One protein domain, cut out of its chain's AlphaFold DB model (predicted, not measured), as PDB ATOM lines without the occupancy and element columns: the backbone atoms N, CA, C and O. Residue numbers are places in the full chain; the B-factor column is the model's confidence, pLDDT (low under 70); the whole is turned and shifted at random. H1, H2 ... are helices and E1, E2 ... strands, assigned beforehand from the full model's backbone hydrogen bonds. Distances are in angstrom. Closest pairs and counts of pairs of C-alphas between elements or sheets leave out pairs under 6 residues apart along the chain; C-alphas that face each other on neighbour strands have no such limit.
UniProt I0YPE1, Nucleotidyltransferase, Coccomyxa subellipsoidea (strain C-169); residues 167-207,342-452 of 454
ATOM      1  N   ARG A 167     139.783 116.966 131.785       34.34
ATOM      2  CA  ARG A 167     140.584 118.112 132.238       34.34
ATOM      3  C   ARG A 167     142.075 117.751 132.199       34.34
ATOM      4  O   ARG A 167     142.539 116.959 133.017       34.34
ATOM      5  N   ALA A 168     142.818 118.334 131.261       34.25
ATOM      6  CA  ALA A 168     144.265 118.161 131.160       34.25
ATOM      7  C   ALA A 168     144.968 118.785 132.378       34.25
ATOM      8  O   ALA A 168     144.772 119.964 132.694       34.25
ATOM      9  N   LYS A 169     145.795 117.996 133.072       28.77
ATOM     10  CA  LYS A 169     146.786 118.525 134.012       28.77
ATOM     11  C   LYS A 169     147.922 119.091 133.169       28.77
ATOM     12  O   LYS A 169     148.632 118.335 132.522       28.77
ATOM     13  N   VAL A 170     148.094 120.410 133.181       34.47
ATOM     14  CA  VAL A 170     149.252 121.054 132.553       34.47
ATOM     15  C   VAL A 170     150.495 120.624 133.332       34.47
ATOM     16  O   VAL A 170     150.759 121.127 134.423       34.47
ATOM     17  N   GLY A 171     151.216 119.636 132.804       27.09
ATOM     18  CA  GLY A 171     152.538 119.268 133.290       27.09
ATOM     19  C   GLY A 171     153.497 120.436 133.079       27.09
ATOM     20  O   GLY A 171     153.532 121.038 132.006       27.09
ATOM     21  N   ALA A 172     154.260 120.782 134.114       29.47
ATOM     22  CA  ALA A 172     155.301 121.798 134.041       29.47
ATOM     23  C   ALA A 172     156.444 121.295 133.141       29.47
ATOM     24  O   ALA A 172     157.364 120.625 133.607       29.47
ATOM     25  N   ALA A 173     156.357 121.571 131.839       35.41
ATOM     26  CA  ALA A 173     157.424 121.282 130.891       35.41
ATOM     27  C   ALA A 173     158.585 122.272 131.074       35.41
ATOM     28  O   ALA A 173     158.386 123.473 131.266       35.41
ATOM     29  N   THR A 174     159.801 121.732 131.033       34.62
ATOM     30  CA  THR A 174     161.072 122.405 131.296       34.62
ATOM     31  C   THR A 174     161.291 123.608 130.380       34.62
ATOM     32  O   THR A 174     161.093 123.569 129.167       34.62
ATOM     33  N   ASP A 175     161.719 124.693 131.002       37.47
ATOM     34  CA  ASP A 175     161.563 126.060 130.540       37.47
ATOM     35  C   ASP A 175     162.681 126.516 129.581       37.47
ATOM     36  O   ASP A 175     163.569 127.275 129.956       37.47
ATOM     37  N   GLN A 176     162.668 126.064 128.323       42.94
ATOM     38  CA  GLN A 176     163.495 126.674 127.268       42.94
ATOM     39  C   GLN A 176     162.750 127.870 126.647       42.94
ATOM     40  O   GLN A 176     162.224 127.804 125.535       42.94
ATOM     41  N   ARG A 177     162.654 128.966 127.414       50.75
ATOM     42  CA  ARG A 177     161.947 130.203 127.035       50.75
ATOM     43  C   ARG A 177     162.736 131.011 126.014       50.75
ATOM     44  O   ARG A 177     163.860 131.424 126.278       50.75
ATOM     45  N   VAL A 178     162.098 131.343 124.896       52.53
ATOM     46  CA  VAL A 178     162.560 132.433 124.033       52.53
ATOM     47  C   VAL A 178     161.915 133.722 124.534       52.53
ATOM     48  O   VAL A 178     160.719 133.934 124.350       52.53
ATOM     49  N   THR A 179     162.685 134.603 125.172       50.28
ATOM     50  CA  THR A 179     162.231 135.979 125.407       50.28
ATOM     51  C   THR A 179     162.358 136.733 124.091       50.28
ATOM     52  O   THR A 179     163.427 137.238 123.751       50.28
ATOM     53  N   LEU A 180     161.276 136.790 123.315       55.88
ATOM     54  CA  LEU A 180     161.221 137.697 122.175       55.88
ATOM     55  C   LEU A 180     161.387 139.117 122.719       55.88
ATOM     56  O   LEU A 180     160.557 139.572 123.507       55.88
ATOM     57  N   SER A 181     162.442 139.822 122.312       60.00
ATOM     58  CA  SER A 181     162.651 141.241 122.618       60.00
ATOM     59  C   SER A 181     161.651 142.099 121.832       60.00
ATOM     60  O   SER A 181     161.988 142.895 120.961       60.00
ATOM     61  N   PHE A 182     160.367 141.909 122.123       72.31
ATOM     62  CA  PHE A 182     159.270 142.601 121.482       72.31
ATOM     63  C   PHE A 182     159.064 143.963 122.150       72.31
ATOM     64  O   PHE A 182     158.404 144.106 123.192       72.31
ATOM     65  N   ARG A 183     159.656 144.991 121.542       74.12
ATOM     66  CA  ARG A 183     159.482 146.374 121.974       74.12
ATOM     67  C   ARG A 183     158.423 147.041 121.113       74.12
ATOM     68  O   ARG A 183     158.654 147.298 119.937       74.12
ATOM     69  N   MET A 184     157.283 147.351 121.724       78.31
ATOM     70  CA  MET A 184     156.297 148.205 121.075       78.31
ATOM     71  C   MET A 184     156.891 149.605 120.881       78.31
ATOM     72  O   MET A 184     157.418 150.166 121.849       78.31
ATOM     73  N   PRO A 185     156.836 150.170 119.665       81.00
ATOM     74  CA  PRO A 185     157.181 151.567 119.459       81.00
ATOM     75  C   PRO A 185     156.209 152.466 120.231       81.00
ATOM     76  O   PRO A 185     155.079 152.074 120.531       81.00
ATOM     77  N   SER A 186     156.644 153.684 120.557       83.69
ATOM     78  CA  SER A 186     155.758 154.684 121.152       83.69
ATOM     79  C   SER A 186     154.640 155.017 120.167       83.69
ATOM     80  O   SER A 186     154.904 155.496 119.064       83.69
ATOM     81  N   VAL A 187     153.401 154.763 120.570       86.69
ATOM     82  CA  VAL A 187     152.197 155.035 119.784       86.69
ATOM     83  C   VAL A 187     151.431 156.193 120.409       86.69
ATOM     84  O   VAL A 187     151.436 156.354 121.628       86.69
ATOM     85  N   ASN A 188     150.786 157.014 119.578       91.56
ATOM     86  CA  ASN A 188     149.950 158.106 120.067       91.56
ATOM     87  C   ASN A 188     148.715 157.521 120.796       91.56
ATOM     88  O   ASN A 188     147.929 156.822 120.142       91.56
ATOM     89  N   PRO A 189     148.514 157.818 122.099       90.25
ATOM     90  CA  PRO A 189     147.391 157.292 122.875       90.25
ATOM     91  C   PRO A 189     146.022 157.611 122.269       90.25
ATOM     92  O   PRO A 189     145.145 156.749 122.253       90.25
ATOM     93  N   GLU A 190     145.849 158.812 121.711       92.81
ATOM     94  CA  GLU A 190     144.594 159.250 121.092       92.81
ATOM     95  C   GLU A 190     144.267 158.413 119.851       92.81
ATOM     96  O   GLU A 190     143.147 157.927 119.697       92.81
ATOM     97  N   CYS A 191     145.266 158.146 119.003       93.75
ATOM     98  CA  CYS A 191     145.093 157.279 117.839       93.75
ATOM     99  C   CYS A 191     144.718 155.853 118.256       93.75
ATOM    100  O   CYS A 191     143.827 155.252 117.662       93.75
ATOM    101  N   THR A 192     145.363 155.309 119.292       92.81
ATOM    102  CA  THR A 192     145.046 153.960 119.782       92.81
ATOM    103  C   THR A 192     143.683 153.879 120.466       92.81
ATOM    104  O   THR A 192     143.018 152.856 120.359       92.81
ATOM    105  N   ALA A 193     143.231 154.951 121.122       93.19
ATOM    106  CA  ALA A 193     141.891 155.040 121.699       93.19
ATOM    107  C   ALA A 193     140.804 155.150 120.616       93.19
ATOM    108  O   ALA A 193     139.745 154.541 120.733       93.19
ATOM    109  N   ARG A 194     141.079 155.863 119.519       96.00
ATOM    110  CA  ARG A 194     140.183 155.875 118.354       96.00
ATOM    111  C   ARG A 194     140.106 154.505 117.687       96.00
ATOM    112  O   ARG A 194     139.009 154.017 117.441       96.00
ATOM    113  N   LEU A 195     141.252 153.856 117.474       95.56
ATOM    114  CA  LEU A 195     141.303 152.507 116.912       95.56
ATOM    115  C   LEU A 195     140.570 151.493 117.803       95.56
ATOM    116  O   LEU A 195     139.835 150.659 117.293       95.56
ATOM    117  N   GLN A 196     140.718 151.587 119.127       95.06
ATOM    118  CA  GLN A 196     139.931 150.806 120.088       95.06
ATOM    119  C   GLN A 196     138.430 150.914 119.799       95.06
ATOM    120  O   GLN A 196     137.758 149.889 119.679       95.06
ATOM    121  N   GLN A 197     137.911 152.139 119.676       95.69
ATOM    122  CA  GLN A 197     136.489 152.361 119.424       95.69
ATOM    123  C   GLN A 197     136.062 151.794 118.067       95.69
ATOM    124  O   GLN A 197     135.057 151.097 117.988       95.69
ATOM    125  N   GLU A 198     136.866 151.998 117.022       96.56
ATOM    126  CA  GLU A 198     136.596 151.442 115.692       96.56
ATOM    127  C   GLU A 198     136.536 149.907 115.705       96.56
ATOM    128  O   GLU A 198     135.689 149.320 115.034       96.56
ATOM    129  N   ILE A 199     137.388 149.240 116.494       96.00
ATOM    130  CA  ILE A 199     137.354 147.779 116.658       96.00
ATOM    131  C   ILE A 199     136.066 147.346 117.367       96.00
ATOM    132  O   ILE A 199     135.432 146.379 116.943       96.00
ATOM    133  N   VAL A 200     135.668 148.045 118.433       94.50
ATOM    134  CA  VAL A 200     134.425 147.754 119.166       94.50
ATOM    135  C   VAL A 200     133.210 147.921 118.251       94.50
ATOM    136  O   VAL A 200     132.386 147.008 118.151       94.50
ATOM    137  N   ASP A 201     133.141 149.031 117.520       95.31
ATOM    138  CA  ASP A 201     132.066 149.319 116.571       95.31
ATOM    139  C   ASP A 201     132.052 148.298 115.428       95.31
ATOM    140  O   ASP A 201     130.991 147.833 115.005       95.31
ATOM    141  N   PHE A 202     133.226 147.898 114.932       95.12
ATOM    142  CA  PHE A 202     133.346 146.861 113.914       95.12
ATOM    143  C   PHE A 202     132.752 145.539 114.400       95.12
ATOM    144  O   PHE A 202     131.916 144.960 113.708       95.12
ATOM    145  N   VAL A 203     133.134 145.082 115.597       92.31
ATOM    146  CA  VAL A 203     132.641 143.829 116.191       92.31
ATOM    147  C   VAL A 203     131.124 143.846 116.345       92.31
ATOM    148  O   VAL A 203     130.470 142.872 115.972       92.31
ATOM    149  N   ALA A 204     130.562 144.955 116.832       91.44
ATOM    150  CA  ALA A 204     129.117 145.120 116.966       91.44
ATOM    151  C   ALA A 204     128.390 145.049 115.611       91.44
ATOM    152  O   ALA A 204     127.283 144.524 115.524       91.44
ATOM    153  N   ASN A 205     129.021 145.539 114.542       91.50
ATOM    154  CA  ASN A 205     128.434 145.558 113.205       91.50
ATOM    155  C   ASN A 205     128.569 144.235 112.441       91.50
ATOM    156  O   ASN A 205     127.718 143.947 111.599       91.50
ATOM    157  N   VAL A 206     129.626 143.453 112.687       90.12
ATOM    158  CA  VAL A 206     129.842 142.173 111.987       90.12
ATOM    159  C   VAL A 206     129.238 140.966 112.693       90.12
ATOM    160  O   VAL A 206     129.119 139.908 112.069       90.12
ATOM    161  N   ALA A 207     128.886 141.104 113.971       87.12
ATOM    162  CA  ALA A 207     128.114 140.096 114.675       87.12
ATOM    163  C   ALA A 207     126.750 139.900 113.982       87.12
ATOM    164  O   ALA A 207     126.159 140.886 113.525       87.12
ATOM    165  N   PRO A 342     139.248 138.707 127.256       91.69
ATOM    166  CA  PRO A 342     138.189 139.433 126.551       91.69
ATOM    167  C   PRO A 342     138.631 140.044 125.211       91.69
ATOM    168  O   PRO A 342     137.827 140.146 124.286       91.69
ATOM    169  N   ALA A 343     139.918 140.385 125.064       93.69
ATOM    170  CA  ALA A 343     140.480 140.901 123.814       93.69
ATOM    171  C   ALA A 343     140.537 139.868 122.674       93.69
ATOM    172  O   ALA A 343     140.648 140.242 121.506       93.69
ATOM    173  N   LEU A 344     140.430 138.571 122.981       94.50
ATOM    174  CA  LEU A 344     140.557 137.490 122.005       94.50
ATOM    175  C   LEU A 344     139.501 137.582 120.903       94.50
ATOM    176  O   LEU A 344     139.827 137.534 119.716       94.50
ATOM    177  N   ARG A 345     138.234 137.732 121.295       94.62
ATOM    178  CA  ARG A 345     137.110 137.753 120.358       94.62
ATOM    179  C   ARG A 345     137.191 138.930 119.373       94.62
ATOM    180  O   ARG A 345     137.148 138.666 118.170       94.62
ATOM    181  N   PRO A 346     137.335 140.193 119.823       95.25
ATOM    182  CA  PRO A 346     137.456 141.332 118.920       95.25
ATOM    183  C   PRO A 346     138.603 141.200 117.917       95.25
ATOM    184  O   PRO A 346     138.410 141.431 116.722       95.25
ATOM    185  N   LEU A 347     139.777 140.765 118.387       96.00
ATOM    186  CA  LEU A 347     140.954 140.602 117.538       96.00
ATOM    187  C   LEU A 347     140.741 139.513 116.481       96.00
ATOM    188  O   LEU A 347     141.011 139.753 115.304       96.00
ATOM    189  N   ILE A 348     140.205 138.347 116.866       95.25
ATOM    190  CA  ILE A 348     139.916 137.271 115.908       95.25
ATOM    191  C   ILE A 348     138.941 137.752 114.836       95.25
ATOM    192  O   ILE A 348     139.213 137.543 113.656       95.25
ATOM    193  N   LEU A 349     137.823 138.383 115.210       94.25
ATOM    194  CA  LEU A 349     136.812 138.805 114.236       94.25
ATOM    195  C   LEU A 349     137.373 139.796 113.217       94.25
ATOM    196  O   LEU A 349     137.143 139.636 112.016       94.25
ATOM    197  N   LEU A 350     138.134 140.785 113.685       95.12
ATOM    198  CA  LEU A 350     138.741 141.783 112.816       95.12
ATOM    199  C   LEU A 350     139.763 141.156 111.865       95.12
ATOM    200  O   LEU A 350     139.673 141.343 110.652       95.12
ATOM    201  N   ILE A 351     140.707 140.370 112.390       94.94
ATOM    202  CA  ILE A 351     141.758 139.756 111.568       94.94
ATOM    203  C   ILE A 351     141.143 138.747 110.592       94.94
ATOM    204  O   ILE A 351     141.515 138.718 109.421       94.94
ATOM    205  N   LYS A 352     140.150 137.965 111.029       92.06
ATOM    206  CA  LYS A 352     139.405 137.035 110.172       92.06
ATOM    207  C   LYS A 352     138.725 137.767 109.017       92.06
ATOM    208  O   LYS A 352     138.792 137.298 107.883       92.06
ATOM    209  N   ALA A 353     138.106 138.917 109.276       91.44
ATOM    210  CA  ALA A 353     137.496 139.727 108.228       91.44
ATOM    211  C   ALA A 353     138.538 140.283 107.244       91.44
ATOM    212  O   ALA A 353     138.326 140.200 106.035       91.44
ATOM    213  N   VAL A 354     139.684 140.766 107.736       92.19
ATOM    214  CA  VAL A 354     140.800 141.218 106.886       92.19
ATOM    215  C   VAL A 354     141.305 140.079 105.996       92.19
ATOM    216  O   VAL A 354     141.395 140.246 104.782       92.19
ATOM    217  N   LEU A 355     141.561 138.894 106.559       91.56
ATOM    218  CA  LEU A 355     141.994 137.724 105.788       91.56
ATOM    219  C   LEU A 355     140.955 137.307 104.743       91.56
ATOM    220  O   LEU A 355     141.332 136.925 103.638       91.56
ATOM    221  N   LYS A 356     139.658 137.410 105.058       87.06
ATOM    222  CA  LYS A 356     138.576 137.126 104.104       87.06
ATOM    223  C   LYS A 356     138.587 138.109 102.932       87.06
ATOM    224  O   LYS A 356     138.510 137.669 101.790       87.06
ATOM    225  N   VAL A 357     138.736 139.411 103.194       89.50
ATOM    226  CA  VAL A 357     138.818 140.447 102.143       89.50
ATOM    227  C   VAL A 357     140.053 140.257 101.261       89.50
ATOM    228  O   VAL A 357     139.973 140.442 100.050       89.50
ATOM    229  N   LEU A 358     141.178 139.842 101.846       90.25
ATOM    230  CA  LEU A 358     142.421 139.580 101.117       90.25
ATOM    231  C   LEU A 358     142.456 138.210 100.414       90.25
ATOM    232  O   LEU A 358     143.436 137.908  99.739       90.25
ATOM    233  N   GLY A 359     141.433 137.364 100.579       87.62
ATOM    234  CA  GLY A 359     141.423 136.001 100.032       87.62
ATOM    235  C   GLY A 359     142.419 135.043 100.704       87.62
ATOM    236  O   GLY A 359     142.752 134.008 100.140       87.62
ATOM    237  N   LEU A 360     142.893 135.370 101.910       88.50
ATOM    238  CA  LEU A 360     143.906 134.619 102.664       88.50
ATOM    239  C   LEU A 360     143.315 133.689 103.738       88.50
ATOM    240  O   LEU A 360     144.066 133.066 104.483       88.50
ATOM    241  N   GLY A 361     141.987 133.609 103.853       83.25
ATOM    242  CA  GLY A 361     141.295 132.775 104.848       83.25
ATOM    243  C   GLY A 361     140.905 131.365 104.378       83.25
ATOM    244  O   GLY A 361     140.387 130.589 105.178       83.25
ATOM    245  N   ASP A 362     141.108 131.029 103.099       80.88
ATOM    246  CA  ASP A 362     140.701 129.734 102.535       80.88
ATOM    247  C   ASP A 362     141.854 128.720 102.559       80.88
ATOM    248  O   ASP A 362     142.793 128.789 101.764       80.88
ATOM    249  N   VAL A 363     141.752 127.732 103.450       80.81
ATOM    250  CA  VAL A 363     142.746 126.657 103.614       80.81
ATOM    251  C   VAL A 363     142.886 125.804 102.348       80.81
ATOM    252  O   VAL A 363     143.963 125.271 102.087       80.81
ATOM    253  N   SER A 364     141.838 125.693 101.523       70.38
ATOM    254  CA  SER A 364     141.899 124.936 100.266       70.38
ATOM    255  C   SER A 364     142.841 125.572  99.240       70.38
ATOM    256  O   SER A 364     143.421 124.862  98.421       70.38
ATOM    257  N   GLN A 365     143.041 126.889  99.336       77.81
ATOM    258  CA  GLN A 365     143.966 127.667  98.512       77.81
ATOM    259  C   GLN A 365     145.316 127.908  99.213       77.81
ATOM    260  O   GLN A 365     146.124 128.705  98.743       77.81
ATOM    261  N   GLY A 366     145.573 127.239 100.347       76.00
ATOM    262  CA  GLY A 366     146.781 127.438 101.155       76.00
ATOM    263  C   GLY A 366     146.723 128.635 102.113       76.00
ATOM    264  O   GLY A 366     147.760 129.044 102.634       76.00
ATOM    265  N   GLY A 367     145.536 129.202 102.350       83.44
ATOM    266  CA  GLY A 367     145.302 130.274 103.318       83.44
ATOM    267  C   GLY A 367     145.330 129.817 104.782       83.44
ATOM    268  O   GLY A 367     145.463 128.632 105.103       83.44
ATOM    269  N   LEU A 368     145.186 130.778 105.696       85.19
ATOM    270  CA  LEU A 368     145.207 130.551 107.140       85.19
ATOM    271  C   LEU A 368     143.827 130.111 107.649       85.19
ATOM    272  O   LEU A 368     142.845 130.844 107.536       85.19
ATOM    273  N   GLY A 369     143.765 128.932 108.270       85.31
ATOM    274  CA  GLY A 369     142.533 128.414 108.865       85.31
ATOM    275  C   GLY A 369     142.079 129.206 110.092       85.31
ATOM    276  O   GLY A 369     142.893 129.734 110.850       85.31
ATOM    277  N   SER A 370     140.763 129.237 110.334       85.88
ATOM    278  CA  SER A 370     140.170 129.994 111.452       85.88
ATOM    279  C   SER A 370     140.694 129.551 112.826       85.88
ATOM    280  O   SER A 370     140.937 130.394 113.687       85.88
ATOM    281  N   PHE A 371     140.913 128.247 113.033       86.44
ATOM    282  CA  PHE A 371     141.470 127.735 114.290       86.44
ATOM    283  C   PHE A 371     142.955 128.092 114.454       86.44
ATOM    284  O   PHE A 371     143.376 128.523 115.523       86.44
ATOM    285  N   SER A 372     143.743 128.021 113.374       89.44
ATOM    286  CA  SER A 372     145.144 128.464 113.379       89.44
ATOM    287  C   SER A 372     145.265 129.954 113.698       89.44
ATOM    288  O   SER A 372     146.112 130.335 114.503       89.44
ATOM    289  N   LEU A 373     144.386 130.789 113.130       92.69
ATOM    290  CA  LEU A 373     144.290 132.204 113.487       92.69
ATOM    291  C   LEU A 373     143.981 132.380 114.979       92.69
ATOM    292  O   LEU A 373     144.656 133.159 115.646       92.69
ATOM    293  N   ALA A 374     143.000 131.651 115.514       92.44
ATOM    294  CA  ALA A 374     142.664 131.731 116.932       92.44
ATOM    295  C   ALA A 374     143.870 131.380 117.822       92.44
ATOM    296  O   ALA A 374     144.176 132.126 118.749       92.44
ATOM    297  N   ASN A 375     144.619 130.325 117.486       92.44
ATOM    298  CA  ASN A 375     145.833 129.937 118.210       92.44
ATOM    299  C   ASN A 375     146.923 131.017 118.140       92.44
ATOM    300  O   ASN A 375     147.580 131.285 119.145       92.44
ATOM    301  N   MET A 376     147.096 131.681 116.993       94.44
ATOM    302  CA  MET A 376     148.020 132.817 116.866       94.44
ATOM    303  C   MET A 376     147.612 133.989 117.765       94.44
ATOM    304  O   MET A 376     148.457 134.569 118.443       94.44
ATOM    305  N   VAL A 377     146.323 134.337 117.813       95.25
ATOM    306  CA  VAL A 377     145.847 135.421 118.686       95.25
ATOM    307  C   VAL A 377     145.990 135.033 120.163       95.25
ATOM    308  O   VAL A 377     146.453 135.848 120.958       95.25
ATOM    309  N   ILE A 378     145.687 133.786 120.542       93.94
ATOM    310  CA  ILE A 378     145.889 133.288 121.914       93.94
ATOM    311  C   ILE A 378     147.365 133.371 122.308       93.94
ATOM    312  O   ILE A 378     147.675 133.913 123.367       93.94
ATOM    313  N   ALA A 379     148.273 132.875 121.463       93.50
ATOM    314  CA  ALA A 379     149.705 132.933 121.734       93.50
ATOM    315  C   ALA A 379     150.193 134.376 121.855       93.50
ATOM    316  O   ALA A 379     150.952 134.688 122.766       93.50
ATOM    317  N   HIS A 380     149.723 135.276 120.990       93.81
ATOM    318  CA  HIS A 380     150.029 136.695 121.109       93.81
ATOM    319  C   HIS A 380     149.616 137.262 122.473       93.81
ATOM    320  O   HIS A 380     150.435 137.896 123.134       93.81
ATOM    321  N   LEU A 381     148.384 137.003 122.917       93.06
ATOM    322  CA  LEU A 381     147.898 137.494 124.207       93.06
ATOM    323  C   LEU A 381     148.644 136.860 125.391       93.06
ATOM    324  O   LEU A 381     148.919 137.554 126.365       93.06
ATOM    325  N   GLN A 382     149.035 135.583 125.298       92.06
ATOM    326  CA  GLN A 382     149.914 134.940 126.283       92.06
ATOM    327  C   GLN A 382     151.279 135.641 126.366       92.06
ATOM    328  O   GLN A 382     151.812 135.814 127.459       92.06
ATOM    329  N   GLU A 383     151.849 136.074 125.239       90.19
ATOM    330  CA  GLU A 383     153.101 136.840 125.242       90.19
ATOM    331  C   GLU A 383     152.940 138.244 125.842       90.19
ATOM    332  O   GLU A 383     153.844 138.700 126.540       90.19
ATOM    333  N   GLU A 384     151.818 138.932 125.605       88.81
ATOM    334  CA  GLU A 384     151.553 140.234 126.244       88.81
ATOM    335  C   GLU A 384     151.368 140.092 127.769       88.81
ATOM    336  O   GLU A 384     151.909 140.895 128.531       88.81
ATOM    337  N   GLU A 385     150.703 139.023 128.227       89.50
ATOM    338  CA  GLU A 385     150.555 138.697 129.655       89.50
ATOM    339  C   GLU A 385     151.914 138.482 130.340       89.50
ATOM    340  O   GLU A 385     152.139 138.995 131.437       89.50
ATOM    341  N   LYS A 386     152.853 137.781 129.687       87.75
ATOM    342  CA  LYS A 386     154.205 137.533 130.231       87.75
ATOM    343  C   LYS A 386     154.989 138.812 130.498       87.75
ATOM    344  O   LYS A 386     155.774 138.860 131.441       87.75
ATOM    345  N   VAL A 387     154.805 139.834 129.663       84.00
ATOM    346  CA  VAL A 387     155.473 141.136 129.818       84.00
ATOM    347  C   VAL A 387     154.662 142.116 130.670       84.00
ATOM    348  O   VAL A 387     155.016 143.291 130.749       84.00
ATOM    349  N   GLY A 388     153.579 141.648 131.302       81.31
ATOM    350  CA  GLY A 388     152.731 142.448 132.183       81.31
ATOM    351  C   GLY A 388     151.925 143.528 131.460       81.31
ATOM    352  O   GLY A 388     151.486 144.483 132.098       81.31
ATOM    353  N   ARG A 389     151.741 143.424 130.138       79.31
ATOM    354  CA  ARG A 389     150.903 144.369 129.391       79.31
ATOM    355  C   ARG A 389     149.447 143.931 129.474       79.31
ATOM    356  O   ARG A 389     149.099 142.813 129.100       79.31
ATOM    357  N   GLY A 390     148.603 144.831 129.970       72.19
ATOM    358  CA  GLY A 390     147.162 144.616 130.052       72.19
ATOM    359  C   GLY A 390     146.504 144.500 128.675       72.19
ATOM    360  O   GLY A 390     147.008 145.004 127.673       72.19
ATOM    361  N   GLN A 391     145.334 143.861 128.644       73.56
ATOM    362  CA  GLN A 391     144.498 143.686 127.447       73.56
ATOM    363  C   GLN A 391     143.462 144.814 127.283       73.56
ATOM    364  O   GLN A 391     142.450 144.644 126.610       73.56
ATOM    365  N   GLU A 392     143.682 145.954 127.940       77.75
ATOM    366  CA  GLU A 392     142.672 147.008 128.091       77.75
ATOM    367  C   GLU A 392     142.444 147.807 126.800       77.75
ATOM    368  O   GLU A 392     141.333 148.260 126.537       77.75
ATOM    369  N   ASN A 393     143.479 147.946 125.961       89.69
ATOM    370  CA  ASN A 393     143.397 148.656 124.687       89.69
ATOM    371  C   ASN A 393     143.642 147.697 123.507       89.69
ATOM    372  O   ASN A 393     144.782 147.404 123.146       89.69
ATOM    373  N   LEU A 394     142.556 147.251 122.874       93.38
ATOM    374  CA  LEU A 394     142.515 146.443 121.649       93.38
ATOM    375  C   LEU A 394     143.257 147.109 120.491       93.38
ATOM    376  O   LEU A 394     143.816 146.396 119.666       93.38
ATOM    377  N   GLY A 395     143.290 148.443 120.413       93.12
ATOM    378  CA  GLY A 395     144.065 149.160 119.398       93.12
ATOM    379  C   GLY A 395     145.567 148.903 119.543       93.12
ATOM    380  O   GLY A 395     146.240 148.549 118.573       93.12
ATOM    381  N   VAL A 396     146.088 148.996 120.769       92.12
ATOM    382  CA  VAL A 396     147.480 148.635 121.083       92.12
ATOM    383  C   VAL A 396     147.715 147.144 120.852       92.12
ATOM    384  O   VAL A 396     148.703 146.792 120.209       92.12
ATOM    385  N   SER A 397     146.814 146.271 121.316       93.06
ATOM    386  CA  SER A 397     146.941 144.820 121.123       93.06
ATOM    387  C   SER A 397     146.927 144.425 119.645       93.06
ATOM    388  O   SER A 397     147.727 143.597 119.226       93.06
ATOM    389  N   LEU A 398     146.083 145.043 118.817       94.94
ATOM    390  CA  LEU A 398     146.044 144.790 117.379       94.94
ATOM    391  C   LEU A 398     147.359 145.195 116.711       94.94
ATOM    392  O   LEU A 398     147.936 144.412 115.958       94.94
ATOM    393  N   LEU A 399     147.854 146.403 116.990       93.19
ATOM    394  CA  LEU A 399     149.140 146.857 116.458       93.19
ATOM    395  C   LEU A 399     150.275 145.937 116.911       93.19
ATOM    396  O   LEU A 399     151.143 145.587 116.112       93.19
ATOM    397  N   ALA A 400     150.241 145.504 118.170       92.31
ATOM    398  CA  ALA A 400     151.224 144.587 118.712       92.31
ATOM    399  C   ALA A 400     151.180 143.218 118.024       92.31
ATOM    400  O   ALA A 400     152.228 142.680 117.670       92.31
ATOM    401  N   PHE A 401     149.985 142.684 117.772       94.50
ATOM    402  CA  PHE A 401     149.781 141.458 117.007       94.50
ATOM    403  C   PHE A 401     150.370 141.576 115.595       94.50
ATOM    404  O   PHE A 401     151.140 140.712 115.167       94.50
ATOM    405  N   LEU A 402     150.040 142.663 114.888       94.56
ATOM    406  CA  LEU A 402     150.497 142.908 113.520       94.56
ATOM    407  C   LEU A 402     152.016 143.069 113.451       94.56
ATOM    408  O   LEU A 402     152.644 142.473 112.583       94.56
ATOM    409  N   LEU A 403     152.626 143.806 114.381       93.19
ATOM    410  CA  LEU A 403     154.084 143.937 114.460       93.19
ATOM    411  C   LEU A 403     154.753 142.609 114.807       93.19
ATOM    412  O   LEU A 403     155.782 142.252 114.230       93.19
ATOM    413  N   ARG A 404     154.173 141.855 115.744       92.12
ATOM    414  CA  ARG A 404     154.714 140.570 116.176       92.12
ATOM    415  C   ARG A 404     154.819 139.618 115.003       92.12
ATOM    416  O   ARG A 404     155.920 139.175 114.715       92.12
ATOM    417  N   TYR A 405     153.722 139.344 114.305       92.50
ATOM    418  CA  TYR A 405     153.751 138.408 113.183       92.50
ATOM    419  C   TYR A 405     154.300 139.035 111.894       92.50
ATOM    420  O   TYR A 405     154.955 138.353 111.121       92.50
ATOM    421  N   GLY A 406     154.135 140.337 111.673       91.25
ATOM    422  CA  GLY A 406     154.637 141.010 110.472       91.25
ATOM    423  C   GLY A 406     156.136 141.319 110.477       91.25
ATOM    424  O   GLY A 406     156.706 141.534 109.410       91.25
ATOM    425  N   THR A 407     156.790 141.383 111.643       88.62
ATOM    426  CA  THR A 407     158.183 141.860 111.742       88.62
ATOM    427  C   THR A 407     159.054 141.045 112.695       88.62
ATOM    428  O   THR A 407     160.185 140.722 112.347       88.62
ATOM    429  N   TYR A 408     158.568 140.717 113.895       87.94
ATOM    430  CA  TYR A 408     159.421 140.140 114.949       87.94
ATOM    431  C   TYR A 408     159.405 138.608 115.014       87.94
ATOM    432  O   TYR A 408     160.325 137.997 115.561       87.94
ATOM    433  N   PHE A 409     158.358 137.967 114.505       89.06
ATOM    434  CA  PHE A 409     158.208 136.524 114.567       89.06
ATOM    435  C   PHE A 409     159.178 135.860 113.591       89.06
ATOM    436  O   PHE A 409     158.990 135.899 112.376       89.06
ATOM    437  N   ASN A 410     160.217 135.219 114.126       88.19
ATOM    438  CA  ASN A 410     161.102 134.391 113.318       88.19
ATOM    439  C   ASN A 410     160.393 133.088 112.915       88.19
ATOM    440  O   ASN A 410     160.350 132.130 113.682       88.19
ATOM    441  N   TYR A 411     159.868 133.056 111.696       86.94
ATOM    442  CA  TYR A 411     159.180 131.897 111.127       86.94
ATOM    443  C   TYR A 411     160.061 130.645 111.004       86.94
ATOM    444  O   TYR A 411     159.556 129.523 111.066       86.94
ATOM    445  N   ASP A 412     161.380 130.809 110.907       84.19
ATOM    446  CA  ASP A 412     162.292 129.675 110.797       84.19
ATOM    447  C   ASP A 412     162.556 129.027 112.161       84.19
ATOM    448  O   ASP A 412     162.659 127.802 112.267       84.19
ATOM    449  N   GLN A 413     162.613 129.838 113.218       84.94
ATOM    450  CA  GLN A 413     163.013 129.397 114.555       84.94
ATOM    451  C   GLN A 413     161.861 129.236 115.541       84.94
ATOM    452  O   GLN A 413     162.037 128.537 116.536       84.94
ATOM    453  N   HIS A 414     160.702 129.848 115.305       88.19
ATOM    454  CA  HIS A 414     159.601 129.862 116.264       88.19
ATOM    455  C   HIS A 414     158.365 129.117 115.772       88.19
ATOM    456  O   HIS A 414     158.068 129.044 114.579       88.19
ATOM    457  N   VAL A 415     157.625 128.587 116.742       88.94
ATOM    458  CA  VAL A 415     156.365 127.866 116.559       88.94
ATOM    459  C   VAL A 415     155.332 128.446 117.521       88.94
ATOM    460  O   VAL A 415     155.648 128.798 118.659       88.94
ATOM    461  N   VAL A 416     154.091 128.557 117.055       90.75
ATOM    462  CA  VAL A 416     152.940 128.906 117.892       90.75
ATOM    463  C   VAL A 416     152.455 127.634 118.585       90.75
ATOM    464  O   VAL A 416     151.936 126.741 117.930       90.75
ATOM    465  N   ALA A 417     152.637 127.551 119.898       89.31
ATOM    466  CA  ALA A 417     152.372 126.392 120.745       89.31
ATOM    467  C   ALA A 417     151.650 126.826 122.032       89.31
ATOM    468  O   ALA A 417     152.251 127.031 123.091       89.31
ATOM    469  N   ILE A 418     150.330 127.008 121.948       88.56
ATOM    470  CA  ILE A 418     149.555 127.657 123.019       88.56
ATOM    471  C   ILE A 418     149.514 126.863 124.333       88.56
ATOM    472  O   ILE A 418     149.447 127.473 125.402       88.56
ATOM    473  N   GLY A 419     149.585 125.526 124.292       84.25
ATOM    474  CA  GLY A 419     149.660 124.715 125.517       84.25
ATOM    475  C   GLY A 419     151.070 124.614 126.098       84.25
ATOM    476  O   GLY A 419     151.215 124.265 127.263       84.25
ATOM    477  N   ARG A 420     152.096 125.023 125.341       83.56
ATOM    478  CA  ARG A 420     153.475 125.213 125.825       83.56
ATOM    479  C   ARG A 420     153.756 126.667 126.220       83.56
ATOM    480  O   ARG A 420     154.905 127.071 126.374       83.56
ATOM    481  N   GLY A 421     152.700 127.463 126.392       81.81
ATOM    482  CA  GLY A 421     152.785 128.832 126.883       81.81
ATOM    483  C   GLY A 421     152.925 129.905 125.805       81.81
ATOM    484  O   GLY A 421     153.372 130.995 126.143       81.81
ATOM    485  N   GLY A 422     152.564 129.646 124.547       87.25
ATOM    486  CA  GLY A 422     152.450 130.687 123.519       87.25
ATOM    487  C   GLY A 422     153.450 130.500 122.398       87.25
ATOM    488  O   GLY A 422     153.226 129.667 121.526       87.25
ATOM    489  N   ILE A 423     154.524 131.287 122.369       90.19
ATOM    490  CA  ILE A 423     155.562 131.161 121.340       90.19
ATOM    491  C   ILE A 423     156.769 130.422 121.913       90.19
ATOM    492  O   ILE A 423     157.302 130.795 122.958       90.19
ATOM    493  N   VAL A 424     157.213 129.380 121.212       88.38
ATOM    494  CA  VAL A 424     158.338 128.532 121.627       88.38
ATOM    495  C   VAL A 424     159.344 128.350 120.496       88.38
ATOM    496  O   VAL A 424     159.026 128.552 119.321       88.38
ATOM    497  N   SER A 425     160.567 127.945 120.849       85.94
ATOM    498  CA  SER A 425     161.557 127.508 119.861       85.94
ATOM    499  C   SER A 425     161.058 126.267 119.121       85.94
ATOM    500  O   SER A 425     160.521 125.344 119.733       85.94
ATOM    501  N   ARG A 426     161.311 126.194 117.814       83.25
ATOM    502  CA  ARG A 426     161.009 125.030 116.970       83.25
ATOM    503  C   ARG A 426     161.670 123.754 117.496       83.25
ATOM    504  O   ARG A 426     161.089 122.686 117.384       83.25
ATOM    505  N   THR A 427     162.839 123.865 118.130       83.00
ATOM    506  CA  THR A 427     163.538 122.728 118.758       83.00
ATOM    507  C   THR A 427     162.821 122.170 119.986       83.00
ATOM    508  O   THR A 427     163.066 121.030 120.362       83.00
ATOM    509  N   ALA A 428     161.949 122.959 120.620       80.94
ATOM    510  CA  ALA A 428     161.215 122.564 121.820       80.94
ATOM    511  C   ALA A 428     159.916 121.796 121.510       80.94
ATOM    512  O   ALA A 428     159.238 121.343 122.434       80.94
ATOM    513  N   VAL A 429     159.560 121.653 120.227       78.50
ATOM    514  CA  VAL A 429     158.359 120.945 119.771       78.50
ATOM    515  C   VAL A 429     158.783 119.684 119.006       78.50
ATOM    516  O   VAL A 429     159.277 119.788 117.879       78.50
ATOM    517  N   PRO A 430     158.612 118.484 119.592       69.50
ATOM    518  CA  PRO A 430     158.890 117.225 118.907       69.50
ATOM    519  C   PRO A 430     158.089 117.108 117.601       69.50
ATOM    520  O   PRO A 430     156.895 117.389 117.575       69.50
ATOM    521  N   GLY A 431     158.739 116.707 116.505       67.38
ATOM    522  CA  GLY A 431     158.078 116.534 115.203       67.38
ATOM    523  C   GLY A 431     157.810 117.826 114.419       67.38
ATOM    524  O   GLY A 431     157.224 117.766 113.337       67.38
ATOM    525  N   ALA A 432     158.256 118.991 114.903       63.56
ATOM    526  CA  ALA A 432     158.150 120.229 114.139       63.56
ATOM    527  C   ALA A 432     158.959 120.140 112.834       63.56
ATOM    528  O   ALA A 432     160.173 119.928 112.838       63.56
ATOM    529  N   VAL A 433     158.276 120.331 111.703       62.81
ATOM    530  CA  VAL A 433     158.895 120.269 110.374       62.81
ATOM    531  C   VAL A 433     159.985 121.349 110.265       62.81
ATOM    532  O   VAL A 433     159.735 122.493 110.660       62.81
ATOM    533  N   PRO A 434     161.185 121.043 109.737       59.12
ATOM    534  CA  PRO A 434     162.212 122.053 109.507       59.12
ATOM    535  C   PRO A 434     161.706 123.155 108.571       59.12
ATOM    536  O   PRO A 434     161.041 122.873 107.570       59.12
ATOM    537  N   ALA A 435     162.075 124.405 108.856       53.91
ATOM    538  CA  ALA A 435     161.671 125.573 108.067       53.91
ATOM    539  C   ALA A 435     162.068 125.487 106.577       53.91
ATOM    540  O   ALA A 435     161.426 126.085 105.719       53.91
ATOM    541  N   GLN A 436     163.097 124.691 106.268       51.38
ATOM    542  CA  GLN A 436     163.625 124.453 104.920       51.38
ATOM    543  C   GLN A 436     163.117 123.153 104.272       51.38
ATOM    544  O   GLN A 436     163.709 122.664 103.313       51.38
ATOM    545  N   SER A 437     162.039 122.553 104.783       52.38
ATOM    546  CA  SER A 437     161.433 121.400 104.110       52.38
ATOM    547  C   SER A 437     160.889 121.788 102.727       52.38
ATOM    548  O   SER A 437     160.371 122.888 102.525       52.38
ATOM    549  N   HIS A 438     160.936 120.851 101.775       48.28
ATOM    550  CA  HIS A 438     160.394 121.002 100.412       48.28
ATOM    551  C   HIS A 438     158.884 121.334 100.360       48.28
ATOM    552  O   HIS A 438     158.347 121.592  99.287       48.28
ATOM    553  N   LEU A 439     158.202 121.325 101.513       51.28
ATOM    554  CA  LEU A 439     156.790 121.656 101.699       51.28
ATOM    555  C   LEU A 439     156.528 123.165 101.880       51.28
ATOM    556  O   LEU A 439     155.376 123.581 101.816       51.28
ATOM    557  N   GLY A 440     157.564 123.993 102.086       49.84
ATOM    558  CA  GLY A 440     157.441 125.460 102.096       49.84
ATOM    559  C   GLY A 440     156.690 126.067 103.293       49.84
ATOM    560  O   GLY A 440     156.370 127.257 103.278       49.84
ATOM    561  N   THR A 441     156.397 125.289 104.337       55.88
ATOM    562  CA  THR A 441     155.586 125.742 105.475       55.88
ATOM    563  C   THR A 441     156.396 126.625 106.430       55.88
ATOM    564  O   THR A 441     157.109 126.129 107.299       55.88
ATOM    565  N   ARG A 442     156.275 127.952 106.294       62.44
ATOM    566  CA  ARG A 442     156.945 128.922 107.185       62.44
ATOM    567  C   ARG A 442     156.204 129.156 108.504       62.44
ATOM    568  O   ARG A 442     156.831 129.372 109.533       62.44
ATOM    569  N   ILE A 443     154.873 129.091 108.505       70.94
ATOM    570  CA  ILE A 443     154.068 129.268 109.723       70.94
ATOM    571  C   ILE A 443     153.790 127.897 110.332       70.94
ATOM    572  O   ILE A 443     153.222 127.028 109.679       70.94
ATOM    573  N   SER A 444     154.190 127.697 111.586       75.62
ATOM    574  CA  SER A 444     153.944 126.456 112.318       75.62
ATOM    575  C   SER A 444     153.104 126.748 113.555       75.62
ATOM    576  O   SER A 444     153.491 127.562 114.394       75.62
ATOM    577  N   VAL A 445     151.951 126.089 113.635       76.19
ATOM    578  CA  VAL A 445     150.991 126.196 114.735       76.19
ATOM    579  C   VAL A 445     150.727 124.783 115.248       76.19
ATOM    580  O   VAL A 445     150.246 123.945 114.490       76.19
ATOM    581  N   GLU A 446     151.085 124.516 116.502       76.88
ATOM    582  CA  GLU A 446     150.770 123.269 117.201       76.88
ATOM    583  C   GLU A 446     149.257 123.205 117.435       76.88
ATOM    584  O   GLU A 446     148.631 124.187 117.854       76.88
ATOM    585  N   ASP A 447     148.664 122.051 117.140       70.38
ATOM    586  CA  ASP A 447     147.264 121.804 117.448       70.38
ATOM    587  C   ASP A 447     147.112 121.612 118.964       70.38
ATOM    588  O   ASP A 447     147.742 120.740 119.568       70.38
ATOM    589  N   ALA A 448     146.283 122.447 119.586       59.06
ATOM    590  CA  ALA A 448     146.056 122.434 121.024       59.06
ATOM    591  C   ALA A 448     145.370 121.145 121.502       59.06
ATOM    592  O   ALA A 448     145.536 120.764 122.662       59.06
ATOM    593  N   ASP A 449     144.650 120.446 120.618       54.66
ATOM    594  CA  ASP A 449     144.008 119.172 120.949       54.66
ATOM    595  C   ASP A 449     145.024 118.044 121.190       54.66
ATOM    596  O   ASP A 449     144.740 117.107 121.942       54.66
ATOM    597  N   THR A 450     146.238 118.157 120.638       49.03
ATOM    598  CA  THR A 450     147.350 117.231 120.918       49.03
ATOM    599  C   THR A 450     147.727 117.240 122.405       49.03
ATOM    600  O   THR A 450     148.063 116.201 122.961       49.03
ATOM    601  N   LEU A 451     147.580 118.388 123.078       41.50
ATOM    602  CA  LEU A 451     148.012 118.614 124.464       41.50
ATOM    603  C   LEU A 451     146.991 118.148 125.514       41.50
ATOM    604  O   LEU A 451     147.314 118.105 126.695       41.50
ATOM    605  N   ARG A 452     145.752 117.807 125.124       45.75
ATOM    606  CA  ARG A 452     144.753 117.231 126.052       45.75
ATOM    607  C   ARG A 452     144.912 115.721 126.261       45.75
ATOM    608  O   ARG A 452     144.183 115.149 127.071       45.75
TER     609      ARG A 452
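What this domain is: This is residues 167 to 207 and 342 to 452 of the 454 residues of the protein "Nucleotidyltransferase" of Coccomyxa subellipsoidea (strain C-169) (UniProt I0YPE1). H3 runs through the middle, with H2 packed on one side of it, the small hairpin E1 E2 on another and H4 crossing H3 and H2. H1 lies at one end of the body on H2 and H4, and the stretch 167 to 188 runs along the body to it. The printed part has 152 residues, in the order H1 H2 H3 H4 E1 E2 H5; E1 and E2 form an antiparallel sheet. It is mostly helix and compact, with a radius of gyration of the C-alphas of 16.1 A, spanning 43 by 37 by 34 A.

Where its parts are: H1, residues 189 to 206, starts with C-alpha 189 at (147.391, 157.292, 122.875) and is 25.6 A long. H2 is 344 to 357, 20.2 A; H3 is 370 to 386, 24.6 A; H4 is 394 to 408, 19.2 A. E1 is 414 to 417 and E2 is 422 to 425. H5, 448 to 452, ends with C-alpha 452 at (144.753, 117.231, 126.052).

How they stand to each other: H1 touches H4, about perpendicular at 82 degrees, closest at the C-alphas of Gln 196 and Gly 395, 4.5 A. H2 and H3 form a helical hairpin, a steep tilt of 44 degrees, opposite ways, closest at C-alphas 348 and 374, 6.3 A. The closest C-alphas of H3 and E2, 379 and 422, are 4.0 A apart. Between E1 and E2, N 417 and O 422 are 2.7 A apart, within hydrogen-bond range. H1 to H4 have every O i to N i+4 pair in range; H5 has 0 of 1, but 2 of 2 O i to N i+3 pairs. H5 touches no helix.

The domain as a whole: C-alphas 190 and 438 are farthest apart, 46.3 A. Residues 208 to 341 are cut out, a gap of 15.6 A between C-alphas 207 and 342. The links H2 to H3 and E2 to H5 are long. pLDDT is under 70 in residues 167 to 181, 430 to 442 and 448 to 452.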